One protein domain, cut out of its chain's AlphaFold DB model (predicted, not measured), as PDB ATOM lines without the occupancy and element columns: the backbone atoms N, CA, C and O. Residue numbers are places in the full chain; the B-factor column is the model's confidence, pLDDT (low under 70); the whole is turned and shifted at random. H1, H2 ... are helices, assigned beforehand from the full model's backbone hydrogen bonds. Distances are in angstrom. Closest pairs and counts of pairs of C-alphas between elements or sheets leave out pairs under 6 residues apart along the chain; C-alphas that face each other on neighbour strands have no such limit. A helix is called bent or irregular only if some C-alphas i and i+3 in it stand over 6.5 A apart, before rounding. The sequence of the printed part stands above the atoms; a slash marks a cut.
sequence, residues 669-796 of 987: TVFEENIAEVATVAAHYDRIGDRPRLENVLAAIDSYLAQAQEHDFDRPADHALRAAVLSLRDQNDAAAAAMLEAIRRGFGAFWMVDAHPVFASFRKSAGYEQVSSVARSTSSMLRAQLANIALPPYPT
ATOM      1  N   THR A 669     164.351 152.167 174.338       64.56
ATOM      2  CA  THR A 669     165.407 153.110 173.968       64.56
ATOM      3  C   THR A 669     165.701 152.948 172.484       64.56
ATOM      4  O   THR A 669     165.975 151.844 172.010       64.56
ATOM      5  N   VAL A 670     165.553 154.042 171.738       68.81
ATOM      6  CA  VAL A 670     165.834 154.091 170.302       68.81
ATOM      7  C   VAL A 670     167.279 154.535 170.128       68.81
ATOM      8  O   VAL A 670     167.677 155.578 170.642       68.81
ATOM      9  N   PHE A 671     168.051 153.742 169.401       67.56
ATOM     10  CA  PHE A 671     169.413 154.043 168.980       67.56
ATOM     11  C   PHE A 671     169.521 153.758 167.481       67.56
ATOM     12  O   PHE A 671     168.628 153.159 166.895       67.56
ATOM     13  N   GLU A 672     170.620 154.161 166.847       63.91
ATOM     14  CA  GLU A 672     170.831 153.930 165.408       63.91
ATOM     15  C   GLU A 672     170.636 152.471 164.977       63.91
ATOM     16  O   GLU A 672     169.997 152.199 163.965       63.91
ATOM     17  N   GLU A 673     171.146 151.540 165.775       66.06
ATOM     18  CA  GLU A 673     171.226 150.121 165.432       66.06
ATOM     19  C   GLU A 673     169.885 149.385 165.547       66.06
ATOM     20  O   GLU A 673     169.785 148.277 165.037       66.06
ATOM     21  N   ASN A 674     168.865 149.976 166.191       76.25
ATOM     22  CA  ASN A 674     167.561 149.328 166.398       76.25
ATOM     23  C   ASN A 674     166.366 150.072 165.767       76.25
ATOM     24  O   ASN A 674     165.207 149.795 166.094       76.25
ATOM     25  N   ILE A 675     166.627 151.045 164.887       76.81
ATOM     26  CA  ILE A 675     165.585 151.876 164.265       76.81
ATOM     27  C   ILE A 675     164.535 151.017 163.545       76.81
ATOM     28  O   ILE A 675     163.330 151.254 163.685       76.81
ATOM     29  N   ALA A 676     164.986 150.035 162.759       76.31
ATOM     30  CA  ALA A 676     164.102 149.177 161.977       76.31
ATOM     31  C   ALA A 676     163.216 148.324 162.895       76.31
ATOM     32  O   ALA A 676     162.007 148.228 162.691       76.31
ATOM     33  N   GLU A 677     163.794 147.787 163.966       84.38
ATOM     34  CA  GLU A 677     163.118 146.951 164.944       84.38
ATOM     35  C   GLU A 677     162.036 147.727 165.691       84.38
ATOM     36  O   GLU A 677     160.921 147.227 165.871       84.38
ATOM     37  N   VAL A 678     162.336 148.964 166.093       85.62
ATOM     38  CA  VAL A 678     161.374 149.854 166.753       85.62
ATOM     39  C   VAL A 678     160.237 150.224 165.792       85.62
ATOM     40  O   VAL A 678     159.070 150.220 166.195       85.62
ATOM     41  N   ALA A 679     160.535 150.466 164.511       86.62
ATOM     42  CA  ALA A 679     159.514 150.704 163.491       86.62
ATOM     43  C   ALA A 679     158.596 149.483 163.281       86.62
ATOM     44  O   ALA A 679     157.385 149.654 163.101       86.62
ATOM     45  N   THR A 680     159.128 148.256 163.357       90.06
ATOM     46  CA  THR A 680     158.337 147.010 163.346       90.06
ATOM     47  C   THR A 680     157.372 146.954 164.530       90.06
ATOM     48  O   THR A 680     156.188 146.655 164.347       90.06
ATOM     49  N   VAL A 681     157.837 147.285 165.741       91.56
ATOM     50  CA  VAL A 681     156.985 147.287 166.942       91.56
ATOM     51  C   VAL A 681     155.877 148.340 166.840       91.56
ATOM     52  O   VAL A 681     154.717 148.041 167.128       91.56
ATOM     53  N   ALA A 682     156.199 149.546 166.361       92.19
ATOM     54  CA  ALA A 682     155.203 150.589 166.122       92.19
ATOM     55  C   ALA A 682     154.140 150.136 165.103       92.19
ATOM     56  O   ALA A 682     152.940 150.261 165.354       92.19
ATOM     57  N   ALA A 683     154.562 149.532 163.987       92.75
ATOM     58  CA  ALA A 683     153.646 149.028 162.965       92.75
ATOM     59  C   ALA A 683     152.719 147.914 163.484       92.75
ATOM     60  O   ALA A 683     151.561 147.827 163.068       92.75
ATOM     61  N   HIS A 684     153.196 147.081 164.409       94.50
ATOM     62  CA  HIS A 684     152.362 146.079 165.062       94.50
ATOM     63  C   HIS A 684     151.278 146.713 165.938       94.50
ATOM     64  O   HIS A 684     150.105 146.363 165.785       94.50
ATOM     65  N   TYR A 685     151.641 147.658 166.817       93.88
ATOM     66  CA  TYR A 685     150.670 148.327 167.691       93.88
ATOM     67  C   TYR A 685     149.609 149.102 166.912       93.88
ATOM     68  O   TYR A 685     148.433 149.043 167.276       93.88
ATOM     69  N   ASP A 686     149.985 149.748 165.806       93.94
ATOM     70  CA  ASP A 686     149.020 150.386 164.908       93.94
ATOM     71  C   ASP A 686     148.030 149.368 164.312       93.94
ATOM     72  O   ASP A 686     146.815 149.557 164.384       93.94
ATOM     73  N   ARG A 687     148.523 148.218 163.829       92.12
ATOM     74  CA  ARG A 687     147.685 147.166 163.226       92.12
ATOM     75  C   ARG A 687     146.696 146.512 164.179       92.12
ATOM     76  O   ARG A 687     145.601 146.152 163.746       92.12
ATOM     77  N   ILE A 688     147.070 146.324 165.443       94.25
ATOM     78  CA  ILE A 688     146.163 145.769 166.460       94.25
ATOM     79  C   ILE A 688     145.287 146.846 167.122       94.25
ATOM     80  O   ILE A 688     144.429 146.513 167.935       94.25
ATOM     81  N   GLY A 689     145.485 148.125 166.782       93.06
ATOM     82  CA  GLY A 689     144.730 149.251 167.332       93.06
ATOM     83  C   GLY A 689     145.117 149.650 168.764       93.06
ATOM     84  O   GLY A 689     144.339 150.337 169.427       93.06
ATOM     85  N   ASP A 690     146.298 149.256 169.253       94.62
ATOM     86  CA  ASP A 690     146.803 149.596 170.594       94.62
ATOM     87  C   ASP A 690     147.421 151.006 170.595       94.62
ATOM     88  O   ASP A 690     148.639 151.199 170.602       94.62
ATOM     89  N   ARG A 691     146.548 152.022 170.544       93.88
ATOM     90  CA  ARG A 691     146.945 153.440 170.471       93.88
ATOM     91  C   ARG A 691     147.865 153.890 171.617       93.88
ATOM     92  O   ARG A 691     148.847 154.560 171.313       93.88
ATOM     93  N   PRO A 692     147.622 153.546 172.901       93.19
ATOM     94  CA  PRO A 692     148.511 153.965 173.983       93.19
ATOM     95  C   PRO A 692     149.945 153.460 173.814       93.19
ATOM     96  O   PRO A 692     150.890 154.222 174.006       93.19
ATOM     97  N   ARG A 693     150.128 152.189 173.430       91.06
ATOM     98  CA  ARG A 693     151.475 151.651 173.209       91.06
ATOM     99  C   ARG A 693     152.120 152.198 171.945       91.06
ATOM    100  O   ARG A 693     153.312 152.485 171.975       91.06
ATOM    101  N   LEU A 694     151.348 152.395 170.876       92.56
ATOM    102  CA  LEU A 694     151.833 153.059 169.668       92.56
ATOM    103  C   LEU A 694     152.412 154.443 169.991       92.56
ATOM    104  O   LEU A 694     153.558 154.707 169.645       92.56
ATOM    105  N   GLU A 695     151.663 155.301 170.689       92.19
ATOM    106  CA  GLU A 695     152.119 156.662 171.011       92.19
ATOM    107  C   GLU A 695     153.373 156.671 171.891       92.19
ATOM    108  O   GLU A 695     154.249 157.509 171.689       92.19
ATOM    109  N   ASN A 696     153.523 155.708 172.805       90.00
ATOM    110  CA  ASN A 696     154.755 155.567 173.587       90.00
ATOM    111  C   ASN A 696     155.974 155.278 172.694       90.00
ATOM    112  O   ASN A 696     157.032 155.876 172.887       90.00
ATOM    113  N   VAL A 697     155.830 154.392 171.702       90.06
ATOM    114  CA  VAL A 697     156.915 154.079 170.758       90.06
ATOM    115  C   VAL A 697     157.207 155.271 169.847       90.06
ATOM    116  O   VAL A 697     158.369 155.624 169.656       90.06
ATOM    117  N   LEU A 698     156.172 155.935 169.324       91.88
ATOM    118  CA  LEU A 698     156.341 157.124 168.484       91.88
ATOM    119  C   LEU A 698     157.019 158.271 169.242       91.88
ATOM    120  O   LEU A 698     157.887 158.931 168.680       91.88
ATOM    121  N   ALA A 699     156.685 158.479 170.518       90.44
ATOM    122  CA  ALA A 699     157.343 159.473 171.363       90.44
ATOM    123  C   ALA A 699     158.835 159.163 171.576       90.44
ATOM    124  O   ALA A 699     159.659 160.079 171.575       90.44
ATOM    125  N   ALA A 700     159.200 157.883 171.713       89.38
ATOM    126  CA  ALA A 700     160.598 157.467 171.806       89.38
ATOM    127  C   ALA A 700     161.363 157.739 170.495       89.38
ATOM    128  O   ALA A 700     162.475 158.267 170.536       89.38
ATOM    129  N   ILE A 701     160.748 157.462 169.337       90.12
ATOM    130  CA  ILE A 701     161.331 157.787 168.024       90.12
ATOM    131  C   ILE A 701     161.461 159.308 167.833       90.12
ATOM    132  O   ILE A 701     162.501 159.780 167.383       90.12
ATOM    133  N   ASP A 702     160.439 160.090 168.189       91.31
ATOM    134  CA  ASP A 702     160.480 161.553 168.076       91.31
ATOM    135  C   ASP A 702     161.582 162.154 168.961       91.31
ATOM    136  O   ASP A 702     162.303 163.051 168.523       91.31
ATOM    137  N   SER A 703     161.756 161.631 170.181       90.06
ATOM    138  CA  SER A 703     162.850 162.016 171.080       90.06
ATOM    139  C   SER A 703     164.217 161.736 170.450       90.06
ATOM    140  O   SER A 703     165.081 162.610 170.439       90.06
ATOM    141  N   TYR A 704     164.392 160.556 169.851       88.81
ATOM    142  CA  TYR A 704     165.613 160.200 169.130       88.81
ATOM    143  C   TYR A 704     165.896 161.134 167.949       88.81
ATOM    144  O   TYR A 704     166.997 161.669 167.830       88.81
ATOM    145  N   LEU A 705     164.898 161.385 167.098       90.12
ATOM    146  CA  LEU A 705     165.040 162.280 165.947       90.12
ATOM    147  C   LEU A 705     165.339 163.726 166.376       90.12
ATOM    148  O   LEU A 705     166.066 164.430 165.677       90.12
ATOM    149  N   ALA A 706     164.796 164.170 167.514       89.81
ATOM    150  CA  ALA A 706     165.102 165.476 168.090       89.81
ATOM    151  C   ALA A 706     166.547 165.550 168.608       89.81
ATOM    152  O   ALA A 706     167.229 166.535 168.333       89.81
ATOM    153  N   GLN A 707     167.032 164.506 169.288       86.31
ATOM    154  CA  GLN A 707     168.423 164.420 169.753       86.31
ATOM    155  C   GLN A 707     169.412 164.377 168.585       86.31
ATOM    156  O   GLN A 707     170.396 165.114 168.587       86.31
ATOM    157  N   ALA A 708     169.134 163.574 167.553       85.00
ATOM    158  CA  ALA A 708     169.943 163.539 166.335       85.00
ATOM    159  C   ALA A 708     170.045 164.939 165.704       85.00
ATOM    160  O   ALA A 708     171.137 165.401 165.384       85.00
ATOM    161  N   GLN A 709     168.923 165.661 165.622       86.31
ATOM    162  CA  GLN A 709     168.896 167.030 165.115       86.31
ATOM    163  C   GLN A 709     169.655 168.023 166.019       86.31
ATOM    164  O   GLN A 709     170.340 168.905 165.508       86.31
ATOM    165  N   GLU A 710     169.563 167.902 167.346       86.38
ATOM    166  CA  GLU A 710     170.321 168.733 168.298       86.38
ATOM    167  C   GLU A 710     171.838 168.508 168.187       86.38
ATOM    168  O   GLU A 710     172.636 169.435 168.355       86.38
ATOM    169  N   HIS A 711     172.239 167.280 167.863       83.25
ATOM    170  CA  HIS A 711     173.628 166.912 167.614       83.25
ATOM    171  C   HIS A 711     174.125 167.256 166.205       83.25
ATOM    172  O   HIS A 711     175.299 167.017 165.926       83.25
ATOM    173  N   ASP A 712     173.283 167.863 165.359       83.69
ATOM    174  CA  ASP A 712     173.577 168.166 163.950       83.69
ATOM    175  C   ASP A 712     173.906 166.902 163.134       83.69
ATOM    176  O   ASP A 712     174.728 166.911 162.219       83.69
ATOM    177  N   PHE A 713     173.280 165.776 163.495       86.00
ATOM    178  CA  PHE A 713     173.363 164.536 162.732       86.00
ATOM    179  C   PHE A 713     172.357 164.581 161.590       86.00
ATOM    180  O   PHE A 713     171.177 164.876 161.786       86.00
ATOM    181  N   ASP A 714     172.826 164.273 160.384       81.88
ATOM    182  CA  ASP A 714     172.044 164.459 159.163       81.88
ATOM    183  C   ASP A 714     172.079 163.215 158.270       81.88
ATOM    184  O   ASP A 714     172.481 163.244 157.103       81.88
ATOM    185  N   ARG A 715     171.688 162.078 158.854       88.31
ATOM    186  CA  ARG A 715     171.747 160.778 158.181       88.31
ATOM    187  C   ARG A 715     170.521 160.553 157.295       88.31
ATOM    188  O   ARG A 715     169.400 160.841 157.719       88.31
ATOM    189  N   PRO A 716     170.672 159.939 156.108       89.50
ATOM    190  CA  PRO A 716     169.534 159.635 155.236       89.50
ATOM    191  C   PRO A 716     168.481 158.735 155.901       89.50
ATOM    192  O   PRO A 716     167.284 158.915 155.682       89.50
ATOM    193  N   ALA A 717     168.920 157.801 156.754       87.06
ATOM    194  CA  ALA A 717     168.048 156.888 157.490       87.06
ATOM    195  C   ALA A 717     167.126 157.602 158.499       87.06
ATOM    196  O   ALA A 717     165.979 157.188 158.660       87.06
ATOM    197  N   ASP A 718     167.566 158.707 159.112       89.88
ATOM    198  CA  ASP A 718     166.749 159.472 160.069       89.88
ATOM    199  C   ASP A 718     165.540 160.125 159.377       89.88
ATOM    200  O   ASP A 718     164.428 160.157 159.912       89.88
ATOM    201  N   HIS A 719     165.722 160.595 158.138       91.19
ATOM    202  CA  HIS A 719     164.635 161.142 157.318       91.19
ATOM    203  C   HIS A 719     163.658 160.048 156.860       91.19
ATOM    204  O   HIS A 719     162.444 160.267 156.861       91.19
ATOM    205  N   ALA A 720     164.159 158.849 156.540       91.50
ATOM    206  CA  ALA A 720     163.318 157.694 156.223       91.50
ATOM    207  C   ALA A 720     162.510 157.217 157.447       91.50
ATOM    208  O   ALA A 720     161.318 156.924 157.325       91.50
ATOM    209  N   LEU A 721     163.117 157.218 158.639       91.19
ATOM    210  CA  LEU A 721     162.426 156.938 159.899       91.19
ATOM    211  C   LEU A 721     161.343 157.983 160.192       91.19
ATOM    212  O   LEU A 721     160.221 157.632 160.558       91.19
ATOM    213  N   ARG A 722     161.629 159.270 159.959       93.56
ATOM    214  CA  ARG A 722     160.629 160.340 160.071       93.56
ATOM    215  C   ARG A 722     159.442 160.104 159.135       93.56
ATOM    216  O   ARG A 722     158.298 160.258 159.554       93.56
ATOM    217  N   ALA A 723     159.689 159.684 157.895       94.38
ATOM    218  CA  ALA A 723     158.622 159.319 156.965       94.38
ATOM    219  C   ALA A 723     157.787 158.125 157.467       94.38
ATOM    220  O   ALA A 723     156.565 158.127 157.312       94.38
ATOM    221  N   ALA A 724     158.418 157.136 158.108       92.81
ATOM    222  CA  ALA A 724     157.734 155.990 158.705       92.81
ATOM    223  C   ALA A 724     156.790 156.413 159.847       92.81
ATOM    224  O   ALA A 724     155.623 156.024 159.863       92.81
ATOM    225  N   VAL A 725     157.257 157.280 160.754       93.06
ATOM    226  CA  VAL A 725     156.436 157.859 161.835       93.06
ATOM    227  C   VAL A 725     155.259 158.660 161.277       93.06
ATOM    228  O   VAL A 725     154.130 158.518 161.744       93.06
ATOM    229  N   LEU A 726     155.498 159.484 160.254       94.94
ATOM    230  CA  LEU A 726     154.449 160.280 159.612       94.94
ATOM    231  C   LEU A 726     153.408 159.399 158.906       94.94
ATOM    232  O   LEU A 726     152.220 159.709 158.966       94.94
ATOM    233  N   SER A 727     153.832 158.283 158.304       94.69
ATOM    234  CA  SER A 727     152.935 157.277 157.723       94.69
ATOM    235  C   SER A 727     152.023 156.644 158.780       94.69
ATOM    236  O   SER A 727     150.816 156.565 158.567       94.69
ATOM    237  N   LEU A 728     152.557 156.257 159.947       93.44
ATOM    238  CA  LEU A 728     151.755 155.709 161.056       93.44
ATOM    239  C   LEU A 728     150.761 156.718 161.652       93.44
ATOM    240  O   LEU A 728     149.763 156.330 162.253       93.44
ATOM    241  N   ARG A 729     151.026 158.017 161.489       93.75
ATOM    242  CA  ARG A 729     150.136 159.113 161.903       93.75
ATOM    243  C   ARG A 729     149.137 159.526 160.815       93.75
ATOM    244  O   ARG A 729     148.474 160.548 160.975       93.75
ATOM    245  N   ASP A 730     149.069 158.791 159.703       93.44
ATOM    246  CA  ASP A 730     148.272 159.116 158.512       93.44
ATOM    247  C   ASP A 730     148.600 160.495 157.890       93.44
ATOM    248  O   ASP A 730     147.826 161.053 157.108       93.44
ATOM    249  N   GLN A 731     149.779 161.054 158.183       96.12
ATOM    250  CA  GLN A 731     150.257 162.337 157.653       96.12
ATOM    251  C   GLN A 731     151.008 162.126 156.332       96.12
ATOM    252  O   GLN A 731     152.183 162.463 156.188       96.12
ATOM    253  N   ASN A 732     150.321 161.538 155.353       95.56
ATOM    254  CA  ASN A 732     150.955 160.966 154.164       95.56
ATOM    255  C   ASN A 732     151.643 161.988 153.237       95.56
ATOM    256  O   ASN A 732     152.660 161.659 152.629       95.56
ATOM    257  N   ASP A 733     151.162 163.233 153.169       94.75
ATOM    258  CA  ASP A 733     151.835 164.293 152.399       94.75
ATOM    259  C   ASP A 733     153.183 164.678 153.031       94.75
ATOM    260  O   ASP A 733     154.189 164.859 152.342       94.75
ATOM    261  N   ALA A 734     153.227 164.749 154.365       96.44
ATOM    262  CA  ALA A 734     154.460 164.996 155.103       96.44
ATOM    263  C   ALA A 734     155.402 163.783 155.033       96.44
ATOM    264  O   ALA A 734     156.613 163.958 154.896       96.44
ATOM    265  N   ALA A 735     154.856 162.561 155.072       96.25
ATOM    266  CA  ALA A 735     155.621 161.332 154.870       96.25
ATOM    267  C   ALA A 735     156.289 161.306 153.484       96.25
ATOM    268  O   ALA A 735     157.474 160.984 153.384       96.25
ATOM    269  N   ALA A 736     155.573 161.723 152.431       96.12
ATOM    270  CA  ALA A 736     156.126 161.850 151.083       96.12
ATOM    271  C   ALA A 736     157.300 162.838 151.045       96.12
ATOM    272  O   ALA A 736     158.363 162.515 150.518       96.12
ATOM    273  N   ALA A 737     157.131 164.026 151.638       96.25
ATOM    274  CA  ALA A 737     158.177 165.044 151.690       96.25
ATOM    275  C   ALA A 737     159.424 164.557 152.450       96.25
ATOM    276  O   ALA A 737     160.541 164.729 151.963       96.25
ATOM    277  N   ALA A 738     159.238 163.905 153.601       95.44
ATOM    278  CA  ALA A 738     160.331 163.331 154.383       95.44
ATOM    279  C   ALA A 738     161.065 162.212 153.623       95.44
ATOM    280  O   ALA A 738     162.291 162.148 153.657       95.44
ATOM    281  N   MET A 739     160.345 161.369 152.875       95.44
ATOM    282  CA  MET A 739     160.963 160.308 152.075       95.44
ATOM    283  C   MET A 739     161.714 160.856 150.852       95.44
ATOM    284  O   MET A 739     162.805 160.386 150.539       95.44
ATOM    285  N   LEU A 740     161.184 161.879 150.172       94.62
ATOM    286  CA  LEU A 740     161.914 162.563 149.095       94.62
ATOM    287  C   LEU A 740     163.201 163.208 149.613       94.62
ATOM    288  O   LEU A 740     164.230 163.153 148.941       94.62
ATOM    289  N   GLU A 741     163.150 163.789 150.809       94.31
ATOM    290  CA  GLU A 741     164.323 164.340 151.477       94.31
ATOM    291  C   GLU A 741     165.339 163.246 151.834       94.31
ATOM    292  O   GLU A 741     166.531 163.417 151.580       94.31
ATOM    293  N   ALA A 742     164.880 162.090 152.327       93.19
ATOM    294  CA  ALA A 742     165.734 160.928 152.562       93.19
ATOM    295  C   ALA A 742     166.454 160.493 151.273       93.19
ATOM    296  O   ALA A 742     167.678 160.365 151.262       93.19
ATOM    297  N   ILE A 743     165.722 160.345 150.161       91.75
ATOM    298  CA  ILE A 743     166.292 159.981 148.852       91.75
ATOM    299  C   ILE A 743     167.297 161.040 148.384       91.75
ATOM    300  O   ILE A 743     168.388 160.697 147.936       91.75
ATOM    301  N   ARG A 744     166.973 162.334 148.529       90.81
ATOM    302  CA  ARG A 744     167.870 163.446 148.171       90.81
ATOM    303  C   ARG A 744     169.200 163.380 148.928       90.81
ATOM    304  O   ARG A 744     170.223 163.808 148.399       90.81
ATOM    305  N   ARG A 745     169.177 162.863 150.155       89.12
ATOM    306  CA  ARG A 745     170.351 162.691 151.019       89.12
ATOM    307  C   ARG A 745     171.097 161.381 150.787       89.12
ATOM    308  O   ARG A 745     172.168 161.211 151.351       89.12
ATOM    309  N   GLY A 746     170.574 160.498 149.937       88.62
ATOM    310  CA  GLY A 746     171.216 159.237 149.580       88.62
ATOM    311  C   GLY A 746     170.557 157.993 150.175       88.62
ATOM    312  O   GLY A 746     171.155 156.926 150.157       88.62
ATOM    313  N   PHE A 747     169.333 158.072 150.702       90.56
ATOM    314  CA  PHE A 747     168.642 156.874 151.176       90.56
ATOM    315  C   PHE A 747     168.352 155.915 150.007       90.56
ATOM    316  O   PHE A 747     167.565 156.235 149.116       90.56
ATOM    317  N   GLY A 748     169.011 154.751 150.014       86.62
ATOM    318  CA  GLY A 748     168.943 153.752 148.939       86.62
ATOM    319  C   GLY A 748     167.937 152.618 149.167       86.62
ATOM    320  O   GLY A 748     167.476 152.020 148.199       86.62
ATOM    321  N   ALA A 749     167.535 152.353 150.413       88.31
ATOM    322  CA  ALA A 749     166.702 151.202 150.780       88.31
ATOM    323  C   ALA A 749     165.200 151.412 150.490       88.31
ATOM    324  O   ALA A 749     164.331 151.162 151.327       88.31
ATOM    325  N   PHE A 750     164.865 151.889 149.287       86.62
ATOM    326  CA  PHE A 750     163.483 152.191 148.903       86.62
ATOM    327  C   PHE A 750     162.578 150.949 148.874       86.62
ATOM    328  O   PHE A 750     161.383 151.062 149.138       86.62
ATOM    329  N   TRP A 751     163.140 149.758 148.649       88.56
ATOM    330  CA  TRP A 751     162.412 148.486 148.741       88.56
ATOM    331  C   TRP A 751     161.685 148.312 150.091       88.56
ATOM    332  O   TRP A 751     160.635 147.671 150.147       88.56
ATOM    333  N   MET A 752     162.168 148.941 151.174       88.75
ATOM    334  CA  MET A 752     161.490 148.941 152.475       88.75
ATOM    335  C   MET A 752     160.135 149.654 152.433       88.75
ATOM    336  O   MET A 752     159.216 149.263 153.151       88.75
ATOM    337  N   VAL A 753     159.980 150.686 151.599       88.62
ATOM    338  CA  VAL A 753     158.704 151.399 151.434       88.62
ATOM    339  C   VAL A 753     157.648 150.474 150.846       88.62
ATOM    340  O   VAL A 753     156.480 150.574 151.220       88.62
ATOM    341  N   ASP A 754     158.056 149.535 149.996       86.56
ATOM    342  CA  ASP A 754     157.169 148.563 149.360       86.56
ATOM    343  C   ASP A 754     156.857 147.385 150.297       86.56
ATOM    344  O   ASP A 754     155.699 146.979 150.417       86.56
ATOM    345  N   ALA A 755     157.860 146.897 151.034       86.94
ATOM    346  CA  ALA A 755     157.753 145.688 151.852       86.94
ATOM    347  C   ALA A 755     157.277 145.924 153.300       86.94
ATOM    348  O   ALA A 755     156.530 145.110 153.853       86.94
ATOM    349  N   HIS A 756     157.696 147.017 153.948       90.31
ATOM    350  CA  HIS A 756     157.542 147.180 155.395       90.31
ATOM    351  C   HIS A 756     156.126 147.673 155.779       90.31
ATOM    352  O   HIS A 756     155.636 148.653 155.205       90.31
ATOM    353  N   PRO A 757     155.433 147.068 156.767       90.88
ATOM    354  CA  PRO A 757     154.077 147.457 157.173       90.88
ATOM    355  C   PRO A 757     153.925 148.902 157.657       90.88
ATOM    356  O   PRO A 757     152.851 149.475 157.497       90.88
ATOM    357  N   VAL A 758     154.990 149.511 158.184       91.69
ATOM    358  CA  VAL A 758     154.988 150.910 158.663       91.69
ATOM    359  C   VAL A 758     154.564 151.923 157.587       91.69
ATOM    360  O   VAL A 758     153.962 152.950 157.890       91.69
ATOM    361  N   PHE A 759     154.808 151.607 156.312       93.19
ATOM    362  CA  PHE A 759     154.449 152.452 155.171       93.19
ATOM    363  C   PHE A 759     153.077 152.108 154.564       93.19
ATOM    364  O   PHE A 759     152.737 152.599 153.491       93.19
ATOM    365  N   ALA A 760     152.260 151.265 155.213       91.81
ATOM    366  CA  ALA A 760     151.000 150.787 154.637       91.81
ATOM    367  C   ALA A 760     149.968 151.896 154.361       91.81
ATOM    368  O   ALA A 760     149.243 151.793 153.369       91.81
ATOM    369  N   SER A 761     149.891 152.931 155.209       93.31
ATOM    370  CA  SER A 761     149.048 154.112 154.950       93.31
ATOM    371  C   SER A 761     149.635 154.948 153.813       93.31
ATOM    372  O   SER A 761     148.954 155.217 152.820       93.31
ATOM    373  N   PHE A 762     150.939 155.238 153.885       94.94
ATOM    374  CA  PHE A 762     151.645 156.014 152.870       94.94
ATOM    375  C   PHE A 762     151.540 155.412 151.460       94.94
ATOM    376  O   PHE A 762     151.232 156.144 150.520       94.94
ATOM    377  N   ARG A 763     151.669 154.087 151.304       94.50
ATOM    378  CA  ARG A 763     151.511 153.381 150.016       94.50
ATOM    379  C   ARG A 763     150.149 153.583 149.343       94.50
ATOM    380  O   ARG A 763     150.039 153.416 148.135       94.50
ATOM    381  N   LYS A 764     149.101 153.924 150.101       92.94
ATOM    382  CA  LYS A 764     147.752 154.193 149.569       92.94
ATOM    383  C   LYS A 764     147.538 155.665 149.202       92.94
ATOM    384  O   LYS A 764     146.465 156.021 148.716       92.94
ATOM    385  N   SER A 765     148.516 156.524 149.476       94.00
ATOM    386  CA  SER A 765     148.430 157.965 149.242       94.00
ATOM    387  C   SER A 765     148.856 158.353 147.826       94.00
ATOM    388  O   SER A 765     149.628 157.652 147.176       94.00
ATOM    389  N   ALA A 766     148.410 159.524 147.365       90.25
ATOM    390  CA  ALA A 766     148.827 160.068 146.072       90.25
ATOM    391  C   ALA A 766     150.334 160.393 146.013       90.25
ATOM    392  O   ALA A 766     150.935 160.327 144.942       90.25
ATOM    393  N   GLY A 767     150.956 160.713 147.155       91.50
ATOM    394  CA  GLY A 767     152.385 161.031 147.237       91.50
ATOM    395  C   GLY A 767     153.306 159.832 146.993       91.50
ATOM    396  O   GLY A 767     154.445 160.020 146.570       91.50
ATOM    397  N   TYR A 768     152.828 158.599 147.202       94.50
ATOM    398  CA  TYR A 768     153.641 157.393 147.021       94.50
ATOM    399  C   TYR A 768     154.115 157.209 145.575       94.50
ATOM    400  O   TYR A 768     155.292 156.924 145.361       94.50
ATOM    401  N   GLU A 769     153.256 157.449 144.580       92.25
ATOM    402  CA  GLU A 769     153.628 157.324 143.161       92.25
ATOM    403  C   GLU A 769     154.776 158.266 142.782       92.25
ATOM    404  O   GLU A 769     155.694 157.889 142.052       92.25
ATOM    405  N   GLN A 770     154.776 159.483 143.335       91.94
ATOM    406  CA  GLN A 770     155.865 160.432 143.129       91.94
ATOM    407  C   GLN A 770     157.180 159.902 143.711       91.94
ATOM    408  O   GLN A 770     158.200 159.900 143.019       91.94
ATOM    409  N   VAL A 771     157.164 159.433 144.961       93.56
ATOM    410  CA  VAL A 771     158.357 158.879 145.618       93.56
ATOM    411  C   VAL A 771     158.862 157.635 144.883       93.56
ATOM    412  O   VAL A 771     160.051 157.545 144.586       93.56
ATOM    413  N   SER A 772     157.961 156.720 144.522       91.31
ATOM    414  CA  SER A 772     158.280 155.488 143.794       91.31
ATOM    415  C   SER A 772     158.890 155.776 142.424       91.31
ATOM    416  O   SER A 772     159.909 155.188 142.055       91.31
ATOM    417  N   SER A 773     158.343 156.748 141.687       90.62
ATOM    418  CA  SER A 773     158.910 157.184 140.409       90.62
ATOM    419  C   SER A 773     160.328 157.737 140.565       90.62
ATOM    420  O   SER A 773     161.194 157.426 139.744       90.62
ATOM    421  N   VAL A 774     160.578 158.557 141.591       91.62
ATOM    422  CA  VAL A 774     161.912 159.117 141.855       91.62
ATOM    423  C   VAL A 774     162.890 158.004 142.223       91.62
ATOM    424  O   VAL A 774     163.963 157.923 141.628       91.62
ATOM    425  N   ALA A 775     162.512 157.107 143.133       88.00
ATOM    426  CA  ALA A 775     163.359 155.997 143.555       88.00
ATOM    427  C   ALA A 775     163.737 155.079 142.382       88.00
ATOM    428  O   ALA A 775     164.920 154.849 142.132       88.00
ATOM    429  N   ARG A 776     162.756 154.634 141.582       87.06
ATOM    430  CA  ARG A 776     163.005 153.785 140.401       87.06
ATOM    431  C   ARG A 776     163.910 154.463 139.377       87.06
ATOM    432  O   ARG A 776     164.780 153.801 138.805       87.06
ATOM    433  N   SER A 777     163.718 155.763 139.141       88.00
ATOM    434  CA  SER A 777     164.573 156.552 138.248       88.00
ATOM    435  C   SER A 777     166.019 156.573 138.749       88.00
ATOM    436  O   SER A 777     166.941 156.296 137.979       88.00
ATOM    437  N   THR A 778     166.221 156.849 140.038       84.62
ATOM    438  CA  THR A 778     167.546 156.892 140.669       84.62
ATOM    439  C   THR A 778     168.246 155.535 140.603       84.62
ATOM    440  O   THR A 778     169.366 155.453 140.096       84.62
ATOM    441  N   SER A 779     167.582 154.455 141.022       83.38
ATOM    442  CA  SER A 779     168.166 153.108 141.006       83.38
ATOM    443  C   SER A 779     168.483 152.628 139.584       83.38
ATOM    444  O   SER A 779     169.523 152.014 139.347       83.38
ATOM    445  N   SER A 780     167.636 152.946 138.598       84.00
ATOM    446  CA  SER A 780     167.885 152.587 137.190       84.00
ATOM    447  C   SER A 780     169.090 153.328 136.607       84.00
ATOM    448  O   SER A 780     169.909 152.721 135.919       84.00
ATOM    449  N   MET A 781     169.238 154.618 136.919       84.19
ATOM    450  CA  MET A 781     170.403 155.407 136.515       84.19
ATOM    451  C   MET A 781     171.703 154.841 137.106       84.19
ATOM    452  O   MET A 781     172.687 154.689 136.383       84.19
ATOM    453  N   LEU A 782     171.707 154.495 138.398       81.44
ATOM    454  CA  LEU A 782     172.882 153.939 139.074       81.44
ATOM    455  C   LEU A 782     173.269 152.557 138.525       81.44
ATOM    456  O   LEU A 782     174.447 152.311 138.264       81.44
ATOM    457  N   ARG A 783     172.294 151.676 138.258       82.56
ATOM    458  CA  ARG A 783     172.556 150.377 137.610       82.56
ATOM    459  C   ARG A 783     173.158 150.534 136.214       82.56
ATOM    460  O   ARG A 783     174.119 149.844 135.885       82.56
ATOM    461  N   ALA A 784     172.664 151.482 135.416       79.69
ATOM    462  CA  ALA A 784     173.211 151.748 134.086       79.69
ATOM    463  C   ALA A 784     174.686 152.200 134.122       79.69
ATOM    464  O   ALA A 784     175.452 151.880 133.216       79.69
ATOM    465  N   GLN A 785     175.109 152.910 135.174       73.69
ATOM    466  CA  GLN A 785     176.515 153.285 135.364       73.69
ATOM    467  C   GLN A 785     177.403 152.083 135.715       73.69
ATOM    468  O   GLN A 785     178.565 152.049 135.315       73.69
ATOM    469  N   LEU A 786     176.863 151.097 136.437       72.38
ATOM    470  CA  LEU A 786     177.583 149.882 136.826       72.38
ATOM    471  C   LEU A 786     177.726 148.872 135.680       72.38
ATOM    472  O   LEU A 786     178.747 148.195 135.607       72.38
ATOM    473  N   ALA A 787     176.757 148.812 134.761       64.44
ATOM    474  CA  ALA A 787     176.738 147.858 133.645       64.44
ATOM    475  C   ALA A 787     177.938 147.970 132.679       64.44
ATOM    476  O   ALA A 787     178.236 147.028 131.953       64.44
ATOM    477  N   ASN A 788     178.640 149.107 132.668       53.94
ATOM    478  CA  ASN A 788     179.795 149.347 131.793       53.94
ATOM    479  C   ASN A 788     181.148 149.024 132.451       53.94
ATOM    480  O   ASN A 788     182.195 149.331 131.880       53.94
ATOM    481  N   ILE A 789     181.149 148.466 133.662       50.19
ATOM    482  CA  ILE A 789     182.369 148.226 134.432       50.19
ATOM    483  C   ILE A 789     182.682 146.730 134.392       50.19
ATOM    484  O   ILE A 789     181.899 145.917 134.873       50.19
ATOM    485  N   ALA A 790     183.844 146.367 133.846       43.25
ATOM    486  CA  ALA A 790     184.380 145.017 133.976       43.25
ATOM    487  C   ALA A 790     184.734 144.776 135.448       43.25
ATOM    488  O   ALA A 790     185.625 145.429 135.995       43.25
ATOM    489  N   LEU A 791     184.002 143.884 136.104       45.91
ATOM    490  CA  LEU A 791     184.264 143.528 137.489       45.91
ATOM    491  C   LEU A 791     185.246 142.353 137.555       45.91
ATOM    492  O   LEU A 791     185.163 141.453 136.720       45.91
ATOM    493  N   PRO A 792     186.186 142.341 138.516       41.06
ATOM    494  CA  PRO A 792     187.108 141.224 138.667       41.06
ATOM    495  C   PRO A 792     186.342 139.929 138.998       41.06
ATOM    496  O   PRO A 792     185.396 139.983 139.792       41.06
ATOM    497  N   PRO A 793     186.742 138.781 138.415       46.06
ATOM    498  CA  PRO A 793     186.146 137.488 138.723       46.06
ATOM    499  C   PRO A 793     186.450 137.069 140.163       46.06
ATOM    500  O   PRO A 793     187.481 137.428 140.736       46.06
ATOM    501  N   TYR A 794     185.556 136.279 140.740       48.88
ATOM    502  CA  TYR A 794     185.596 135.867 142.126       48.88
ATOM    503  C   TYR A 794     186.694 134.815 142.389       48.88
ATOM    504  O   TYR A 794     186.869 133.872 141.612       48.88
ATOM    505  N   PRO A 795     187.430 134.940 143.502       47.62
ATOM    506  CA  PRO A 795     188.370 133.924 143.968       47.62
ATOM    507  C   PRO A 795     187.650 132.695 144.552       47.62
ATOM    508  O   PRO A 795     186.808 132.822 145.430       47.62
ATOM    509  N   THR A 796     187.997 131.493 144.087       50.38
ATOM    510  CA  THR A 796     187.429 130.211 144.547       50.38
ATOM    511  C   THR A 796     187.429 130.082 146.086       50.38
ATOM    512  O   THR A 796     188.489 130.276 146.688       50.38
TER     513      THR A 796
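This is residues 669 to 796 of the 987 residues of the protein "DUF3471 domain-containing protein" of Chromatiales bacterium (UniProt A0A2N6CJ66). Three helices, H1, H2 and H3, make an up-and-down bundle, each running against the one before; H4 folds back along H3, and the long H6 packs on H4 with its first half. The far end of H6 and the tail after it, residues 780 to 796, stick out from a compact body and make the length. The 128 printed residues hold six named helices, H1 to H6 in chain order, and no named strand: the class is all helix. The whole is only just compact, close to loose, with a radius of gyration of the C-alphas of 16.5 A and spans of 54 by 32 by 32 A.

H1, residues 672 to 688, and H2, residues 691 to 710, form a hairpin at a shallow tilt of 26 degrees; their closest C-alphas, Tyr 685 and Leu 694, are 5.3 A apart, and H2 touches H1 with residues 691 to 698 alone. H3, residues 716 to 728, is the hub: it touches H1, H2 and H4, residues 732 to 744. The closest C-alphas of H3 and H4 are those of Ala 723 and Ala 735, 4.2 A apart. H6, residues 766 to 786, touches H4 with residues 767 to 775 alone, closest at the C-alphas of Ala 736 and Gly 767, 5.4 A. H5, residues 751 to 755, touches no helix but is near H6. Every O i to N i+4 pair is within hydrogen-bond range in H2, H3, H4 and H5; H1 has 11 of 13 and H6 16 of 17.

H1 begins at C-alpha 672 (170.831, 153.930, 165.408), spans 26.0 A and is irregular, with C-alphas 673 and 676 8.0 A apart. H2 spans 28.0 A; H6 spans 31.9 A to C-alpha 786 (177.583, 149.882, 136.826).

The C-alphas farthest apart, Pro 692 and Ala 790, are 54.5 A apart. The printed part has no cut and no long link. The pLDDT is under 70 in residues 669 to 673 and 787 to 796.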